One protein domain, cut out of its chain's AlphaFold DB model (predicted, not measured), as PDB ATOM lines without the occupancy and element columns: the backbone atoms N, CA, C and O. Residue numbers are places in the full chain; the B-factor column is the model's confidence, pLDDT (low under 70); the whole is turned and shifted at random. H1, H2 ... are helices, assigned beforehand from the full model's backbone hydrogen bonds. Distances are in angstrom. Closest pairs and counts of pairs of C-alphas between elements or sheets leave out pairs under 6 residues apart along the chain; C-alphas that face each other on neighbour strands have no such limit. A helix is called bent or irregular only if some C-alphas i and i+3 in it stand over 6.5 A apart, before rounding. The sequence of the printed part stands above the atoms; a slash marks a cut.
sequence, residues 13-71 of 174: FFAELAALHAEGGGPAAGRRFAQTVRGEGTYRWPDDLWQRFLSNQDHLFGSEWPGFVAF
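AT A GLANCE: This is residues 13 to 71 of the 174 residues of an uncharacterized protein of Streptomyces sp. BK340 (UniProt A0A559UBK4). Look first for a long helix that folds back on itself: the two arms of H1 run side by side, and H3 crosses them, with its first part packed on H1b, to make a small core of helices. H2 reaches away from this core, joined end to end with H3, and a long loop, residues 35 to 46, arcs from the end of H1b to the start of H2, with residues 34 to 40 sticking out. The 59 printed residues include three named helices, H1, H2 and H3 in chain order, and no named strand; the class is all helix. The whole is compact, with a radius of gyration of the C-alphas of 11.9 A, and spans 32 by 22 by 21 A.

HOW THE PARTS SIT: Begin with H1, residues 13 to 34, assigned as one helix by its hydrogen bonds but bent, with C-alphas 23 and 26 lying 9.6 A apart; its arms are H1a, residues 13 to 23, and H1b, residues 26 to 34. The arms touch, closest at the C-alphas of Leu 20 and Ala 29, 5.0 A apart, and run opposite ways at a shallow tilt of 28 degrees. Next find H3, residues 57 to 70, which touches H1a, closest at the C-alphas of His 21 and Phe 61, 6.4 A apart, at a steep tilt of 39 degrees, opposite ways. H3 touches H1b with residues 57 to 62 alone, closest at the C-alphas of Gly 26 and Asp 58, 4.3 A apart, at a steep tilt of 63 degrees, the same way. The helix packing is mostly crossed, but only just: 1 of these 3 pairs is at a shallow tilt. H2, residues 47 to 55, is near H1b, with 5 pairs of C-alphas within 10 A, and meets H3 only through their link; H1a and H2 are apart. Every O i to N i+4 pair is within hydrogen-bond range in H1a and H2; H1b has 4 of 5 and H3 7 of 10.

IN THESE COORDINATES: Find C-alpha 13 at (166.323, 149.941, 182.659); from there H1a runs 15.5 A to C-alpha 23, and H1b runs 11.6 A from C-alpha 26 to C-alpha 34. H2 begins at C-alpha 47, at (166.781, 132.568, 206.443), and measures 12.3 A. H3 runs 19.0 A and ends at C-alpha 70, at (168.736, 161.064, 189.467); it is irregular, but only just, with C-alphas 63 and 66 lying 6.7 A apart.

THE WHOLE: The two C-alphas farthest apart are those of Asp 47 and Ala 70, at 33.2 A. The printed part has no cut; the link from H1 to H2 is long, 12 residues, and that from H2 to H3 is tight, 1 residue. In the B-factor column the mean pLDDT of the printed part is 89.9, and residues 41 to 43 are under 70.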
ATOM      1  N   PHE A  13     166.474 151.015 181.667       92.94
ATOM      2  CA  PHE A  13     166.323 149.941 182.659       92.94
ATOM      3  C   PHE A  13     165.805 150.423 184.023       92.94
ATOM      4  O   PHE A  13     164.964 149.787 184.651       92.94
ATOM      5  N   PHE A  14     166.273 151.582 184.487       92.38
ATOM      6  CA  PHE A  14     165.808 152.111 185.767       92.38
ATOM      7  C   PHE A  14     164.357 152.600 185.707       92.38
ATOM      8  O   PHE A  14     163.617 152.400 186.668       92.38
ATOM      9  N   ALA A  15     163.955 153.222 184.594       92.50
ATOM     10  CA  ALA A  15     162.577 153.659 184.387       92.50
ATOM     11  C   ALA A  15     161.633 152.457 184.234       92.50
ATOM     12  O   ALA A  15     160.539 152.473 184.787       92.50
ATOM     13  N   GLU A  16     162.085 151.396 183.557       94.69
ATOM     14  CA  GLU A  16     161.388 150.108 183.471       94.69
ATOM     15  C   GLU A  16     161.097 149.545 184.871       94.69
ATOM     16  O   GLU A  16     159.954 149.217 185.176       94.69
ATOM     17  N   LEU A  17     162.102 149.483 185.752       95.94
ATOM     18  CA  LEU A  17     161.910 148.971 187.112       95.94
ATOM     19  C   LEU A  17     160.994 149.852 187.969       95.94
ATOM     20  O   LEU A  17     160.195 149.315 188.732       95.94
ATOM     21  N   ALA A  18     161.056 151.176 187.810       95.00
ATOM     22  CA  ALA A  18     160.130 152.086 188.482       95.00
ATOM     23  C   ALA A  18     158.678 151.889 188.003       95.00
ATOM     24  O   ALA A  18     157.760 151.875 188.819       95.00
ATOM     25  N   ALA A  19     158.466 151.683 186.699       96.19
ATOM     26  CA  ALA A  19     157.143 151.400 186.143       96.19
ATOM     27  C   ALA A  19     156.588 150.056 186.647       96.19
ATOM     28  O   ALA A  19     155.458 149.992 187.123       96.19
ATOM     29  N   LEU A  20     157.412 149.002 186.641       97.81
ATOM     30  CA  LEU A  20     157.031 147.692 187.178       97.81
ATOM     31  C   LEU A  20     156.690 147.750 188.671       97.81
ATOM     32  O   LEU A  20     155.770 147.064 189.118       97.81
ATOM     33  N   HIS A  21     157.411 148.566 189.446       97.56
ATOM     34  CA  HIS A  21     157.092 148.805 190.854       97.56
ATOM     35  C   HIS A  21     155.747 149.521 191.019       97.56
ATOM     36  O   HIS A  21     154.933 149.089 191.829       97.56
ATOM     37  N   ALA A  22     155.472 150.551 190.217       96.94
ATOM     38  CA  ALA A  22     154.205 151.277 190.270       96.94
ATOM     39  C   ALA A  22     152.990 150.393 189.918       96.94
ATOM     40  O   ALA A  22     151.921 150.559 190.501       96.94
ATOM     41  N   GLU A  23     153.149 149.448 188.989       97.25
ATOM     42  CA  GLU A  23     152.077 148.546 188.550       97.25
ATOM     43  C   GLU A  23     151.870 147.339 189.476       97.25
ATOM     44  O   GLU A  23     150.738 146.893 189.668       97.25
ATOM     45  N   GLY A  24     152.950 146.775 190.030       95.50
ATOM     46  CA  GLY A  24     152.915 145.471 190.704       95.50
ATOM     47  C   GLY A  24     153.733 145.364 191.992       95.50
ATOM     48  O   GLY A  24     153.963 144.250 192.471       95.50
ATOM     49  N   GLY A  25     154.181 146.493 192.540       95.81
ATOM     50  CA  GLY A  25     154.953 146.582 193.776       95.81
ATOM     51  C   GLY A  25     156.348 145.960 193.692       95.81
ATOM     52  O   GLY A  25     156.845 145.577 192.626       95.81
ATOM     53  N   GLY A  26     156.989 145.839 194.855       95.38
ATOM     54  CA  GLY A  26     158.326 145.274 195.038       95.38
ATOM     55  C   GLY A  26     158.537 143.942 194.314       95.38
ATOM     56  O   GLY A  26     159.512 143.831 193.570       95.38
ATOM     57  N   PRO A  27     157.613 142.965 194.410       94.19
ATOM     58  CA  PRO A  27     157.767 141.680 193.732       94.19
ATOM     59  C   PRO A  27     157.836 141.768 192.200       94.19
ATOM     60  O   PRO A  27     158.529 140.958 191.581       94.19
ATOM     61  N   ALA A  28     157.120 142.700 191.562       96.12
ATOM     62  CA  ALA A  28     157.136 142.839 190.104       96.12
ATOM     63  C   ALA A  28     158.482 143.377 189.601       96.12
ATOM     64  O   ALA A  28     159.116 142.744 188.750       96.12
ATOM     65  N   ALA A  29     158.960 144.476 190.189       96.50
ATOM     66  CA  ALA A  29     160.286 145.019 189.904       96.50
ATOM     67  C   ALA A  29     161.401 144.039 190.312       96.50
ATOM     68  O   ALA A  29     162.328 143.785 189.542       96.50
ATOM     69  N   GLY A  30     161.271 143.397 191.475       94.06
ATOM     70  CA  GLY A  30     162.230 142.434 192.012       94.06
ATOM     71  C   GLY A  30     162.458 141.232 191.097       94.06
ATOM     72  O   GLY A  30     163.604 140.854 190.868       94.06
ATOM     73  N   ARG A  31     161.401 140.669 190.490       94.06
ATOM     74  CA  ARG A  31     161.545 139.582 189.500       94.06
ATOM     75  C   ARG A  31     162.358 140.012 188.284       94.06
ATOM     76  O   ARG A  31     163.219 139.261 187.831       94.06
ATOM     77  N   ARG A  32     162.103 141.211 187.758       94.69
ATOM     78  CA  ARG A  32     162.841 141.744 186.608       94.69
ATOM     79  C   ARG A  32     164.294 142.060 186.962       94.69
ATOM     80  O   ARG A  32     165.191 141.754 186.177       94.69
ATOM     81  N   PHE A  33     164.530 142.621 188.145       92.38
ATOM     82  CA  PHE A  33     165.865 142.887 188.675       92.38
ATOM     83  C   PHE A  33     166.664 141.595 188.889       92.38
ATOM     84  O   PHE A  33     167.823 141.522 188.487       92.38
ATOM     85  N   ALA A  34     166.043 140.541 189.423       90.06
ATOM     86  CA  ALA A  34     166.694 139.252 189.660       90.06
ATOM     87  C   ALA A  34     167.254 138.612 188.375       90.06
ATOM     88  O   ALA A  34     168.260 137.914 188.429       90.06
ATOM     89  N   GLN A  35     166.672 138.901 187.206       90.62
ATOM     90  CA  GLN A  35     167.193 138.442 185.907       90.62
ATOM     91  C   GLN A  35     168.528 139.099 185.514       90.62
ATOM     92  O   GLN A  35     169.168 138.662 184.561       90.62
ATOM     93  N   THR A  36     168.939 140.161 186.212       88.19
ATOM     94  CA  THR A  36     170.222 140.846 185.991       88.19
ATOM     95  C   THR A  36     171.347 140.339 186.891       88.19
ATOM     96  O   THR A  36     172.504 140.673 186.651       88.19
ATOM     97  N   VAL A  37     171.015 139.523 187.894       85.44
ATOM     98  CA  VAL A  37     171.969 138.919 188.827       85.44
ATOM     99  C   VAL A  37     172.723 137.797 188.104       85.44
ATOM    100  O   VAL A  37     172.115 136.907 187.506       85.44
ATOM    101  N   ARG A  38     174.055 137.838 188.148       81.81
ATOM    102  CA  ARG A  38     174.988 136.892 187.511       81.81
ATOM    103  C   ARG A  38     175.609 135.888 188.478       81.81
ATOM    104  O   ARG A  38     176.355 135.011 188.064       81.81
ATOM    105  N   GLY A  39     175.262 135.959 189.756       79.00
ATOM    106  CA  GLY A  39     175.717 135.005 190.772       79.00
ATOM    107  C   GLY A  39     175.786 135.597 192.174       79.00
ATOM    108  O   GLY A  39     175.920 134.853 193.146       79.00
ATOM    109  N   GLU A  40     175.614 136.911 192.292       77.12
ATOM    110  CA  GLU A  40     175.600 137.687 193.531       77.12
ATOM    111  C   GLU A  40     174.498 137.225 194.500       77.12
ATOM    112  O   GLU A  40     174.587 137.472 195.693       77.12
ATOM    113  N   GLY A  41     173.470 136.519 194.021       65.94
ATOM    114  CA  GLY A  41     172.392 135.965 194.852       65.94
ATOM    115  C   GLY A  41     172.646 134.559 195.405       65.94
ATOM    116  O   GLY A  41     171.785 134.007 196.076       65.94
ATOM    117  N   THR A  42     173.791 133.939 195.112       65.88
ATOM    118  CA  THR A  42     174.050 132.534 195.490       65.88
ATOM    119  C   THR A  42     174.780 132.379 196.829       65.88
ATOM    120  O   THR A  42     175.250 131.288 197.165       65.88
ATOM    121  N   TYR A  43     174.882 133.451 197.619       69.19
ATOM    122  CA  TYR A  43     175.314 133.345 199.009       69.19
ATOM    123  C   TYR A  43     174.222 132.666 199.829       69.19
ATOM    124  O   TYR A  43     173.053 133.044 199.771       69.19
ATOM    125  N   ARG A  44     174.610 131.683 200.645       72.81
ATOM    126  CA  ARG A  44     173.701 131.099 201.628       72.81
ATOM    127  C   ARG A  44     173.573 132.058 202.805       72.81
ATOM    128  O   ARG A  44     174.335 131.979 203.765       72.81
ATOM    129  N   TRP A  45     172.654 133.003 202.690       79.31
ATOM    130  CA  TRP A  45     172.282 133.870 203.799       79.31
ATOM    131  C   TRP A  45     171.434 133.098 204.814       79.31
ATOM    132  O   TRP A  45     170.708 132.184 204.419       79.31
ATOM    133  N   PRO A  46     171.527 133.433 206.114       89.56
ATOM    134  CA  PRO A  46     170.544 132.997 207.097       89.56
ATOM    135  C   PRO A  46     169.118 133.315 206.627       89.56
ATOM    136  O   PRO A  46     168.897 134.348 205.987       89.56
ATOM    137  N   ASP A  47     168.159 132.442 206.939       89.12
ATOM    138  CA  ASP A  47     166.781 132.568 206.443       89.12
ATOM    139  C   ASP A  47     166.148 133.914 206.832       89.12
ATOM    140  O   ASP A  47     165.449 134.529 206.028       89.12
ATOM    141  N   ASP A  48     166.437 134.420 208.033       92.69
ATOM    142  CA  ASP A  48     165.961 135.721 208.505       92.69
ATOM    143  C   ASP A  48     166.536 136.886 207.684       92.69
ATOM    144  O   ASP A  48     165.821 137.835 207.355       92.69
ATOM    145  N   LEU A  49     167.809 136.803 207.290       87.19
ATOM    146  CA  LEU A  49     168.448 137.804 206.440       87.19
ATOM    147  C   LEU A  49     167.866 137.771 205.023       87.19
ATOM    148  O   LEU A  49     167.624 138.824 204.432       87.19
ATOM    149  N   TRP A  50     167.594 136.575 204.498       85.38
ATOM    150  CA  TRP A  50     166.950 136.410 203.198       85.38
ATOM    151  C   TRP A  50     165.537 137.005 203.183       85.38
ATOM    152  O   TRP A  50     165.197 137.769 202.279       85.38
ATOM    153  N   GLN A  51     164.738 136.739 204.219       88.56
ATOM    154  CA  GLN A  51     163.404 137.327 204.365       88.56
ATOM    155  C   GLN A  51     163.457 138.854 204.431       88.56
ATOM    156  O   GLN A  51     162.691 139.521 203.739       88.56
ATOM    157  N   ARG A  52     164.402 139.417 205.194       89.81
ATOM    158  CA  ARG A  52     164.601 140.873 205.281       89.81
ATOM    159  C   ARG A  52     164.987 141.495 203.941       89.81
ATOM    160  O   ARG A  52     164.500 142.566 203.593       89.81
ATOM    161  N   PHE A  53     165.851 140.834 203.177       85.88
ATOM    162  CA  PHE A  53     166.214 141.298 201.842       85.88
ATOM    163  C   PHE A  53     164.997 141.349 200.913       85.88
ATOM    164  O   PHE A  53     164.761 142.362 200.257       85.88
ATOM    165  N   LEU A  54     164.185 140.289 200.902       87.81
ATOM    166  CA  LEU A  54     162.966 140.243 200.095       87.81
ATOM    167  C   LEU A  54     161.924 141.272 200.557       87.81
ATOM    168  O   LEU A  54     161.300 141.914 199.714       87.81
ATOM    169  N   SER A  55     161.768 141.491 201.867       90.12
ATOM    170  CA  SER A  55     160.831 142.492 202.397       90.12
ATOM    171  C   SER A  55     161.239 143.931 202.081       90.12
ATOM    172  O   SER A  55     160.394 144.821 202.076       90.12
ATOM    173  N   ASN A  56     162.520 144.175 201.794       93.75
ATOM    174  CA  ASN A  56     163.025 145.508 201.478       93.75
ATOM    175  C   ASN A  56     162.801 145.922 200.017       93.75
ATOM    176  O   ASN A  56     163.122 147.055 199.669       93.75
ATOM    177  N   GLN A  57     162.245 145.058 199.161       94.31
ATOM    178  CA  GLN A  57     162.048 145.375 197.742       94.31
ATOM    179  C   GLN A  57     161.190 146.629 197.530       94.31
ATOM    180  O   GLN A  57     161.533 147.460 196.695       94.31
ATOM    181  N   ASP A  58     160.116 146.807 198.304       95.19
ATOM    182  CA  ASP A  58     159.286 148.014 198.202       95.19
ATOM    183  C   ASP A  58     160.033 149.277 198.629       95.19
ATOM    184  O   ASP A  58     159.879 150.327 198.007       95.19
ATOM    185  N   HIS A  59     160.881 149.177 199.654       95.75
ATOM    186  CA  HIS A  59     161.711 150.300 200.072       95.75
ATOM    187  C   HIS A  59     162.754 150.650 199.004       95.75
ATOM    188  O   HIS A  59     162.859 151.810 198.606       95.75
ATOM    189  N   LEU A  60     163.454 149.638 198.483       94.62
ATOM    190  CA  LEU A  60     164.442 149.787 197.419       94.62
ATOM    191  C   LEU A  60     163.826 150.476 196.197       94.62
ATOM    192  O   LEU A  60     164.298 151.531 195.788       94.62
ATOM    193  N   PHE A  61     162.758 149.913 195.626       95.56
ATOM    194  CA  PHE A  61     162.188 150.420 194.374       95.56
ATOM    195  C   PHE A  61     161.351 151.692 194.548       95.56
ATOM    196  O   PHE A  61     161.352 152.539 193.656       95.56
ATOM    197  N   GLY A  62     160.685 151.863 195.691       94.62
ATOM    198  CA  GLY A  62     159.856 153.038 195.958       94.62
ATOM    199  C   GLY A  62     160.625 154.252 196.486       94.62
ATOM    200  O   GLY A  62     160.226 155.381 196.210       94.62
ATOM    201  N   SER A  63     161.709 154.045 197.242       94.19
ATOM    202  CA  SER A  63     162.406 155.127 197.966       94.19
ATOM    203  C   SER A  63     163.820 155.382 197.448       94.19
ATOM    204  O   SER A  63     164.183 156.527 197.190       94.19
ATOM    205  N   GLU A  64     164.625 154.334 197.279       94.81
ATOM    206  CA  GLU A  64     166.052 154.474 196.945       94.81
ATOM    207  C   GLU A  64     166.281 154.591 195.433       94.81
ATOM    208  O   GLU A  64     167.104 155.381 194.962       94.81
ATOM    209  N   TRP A  65     165.504 153.838 194.655       93.12
ATOM    210  CA  TRP A  65     165.662 153.708 193.211       93.12
ATOM    211  C   TRP A  65     165.611 155.037 192.450       93.12
ATOM    212  O   TRP A  65     166.507 155.262 191.629       93.12
ATOM    213  N   PRO A  66     164.668 155.966 192.727       90.06
ATOM    214  CA  PRO A  66     164.664 157.284 192.089       90.06
ATOM    215  C   PRO A  66     165.965 158.065 192.323       90.06
ATOM    216  O   PRO A  66     166.438 158.752 191.416       90.06
ATOM    217  N   GLY A  67     166.579 157.913 193.501       90.31
ATOM    218  CA  GLY A  67     167.865 158.521 193.833       90.31
ATOM    219  C   GLY A  67     168.995 158.014 192.938       90.31
ATOM    220  O   GLY A  67     169.767 158.812 192.410       90.31
ATOM    221  N   PHE A  68     169.045 156.704 192.671       88.69
ATOM    222  CA  PHE A  68     170.022 156.132 191.735       88.69
ATOM    223  C   PHE A  68     169.817 156.617 190.297       88.69
ATOM    224  O   PHE A  68     170.788 156.807 189.565       88.69
ATOM    225  N   VAL A  69     168.566 156.843 189.875       84.81
ATOM    226  CA  VAL A  69     168.272 157.395 188.541       84.81
ATOM    227  C   VAL A  69     168.753 158.831 188.418       84.81
ATOM    228  O   VAL A  69     169.355 159.186 187.403       84.81
ATOM    229  N   ALA A  70     168.461 159.637 189.439       88.44
ATOM    230  CA  ALA A  70     168.736 161.064 189.467       88.44
ATOM    231  C   ALA A  70     170.216 161.389 189.697       88.44
ATOM    232  O   ALA A  70     170.639 162.499 189.376       88.44
ATOM    233  N   PHE A  71     171.000 160.442 190.225       88.88
ATOM    234  CA  PHE A  71     172.413 160.656 190.492       88.88
ATOM    235  C   PHE A  71     173.170 161.067 189.224       88.88
ATOM    236  O   PHE A  71     173.159 160.377 188.198       88.88
TER     237      PHE A  71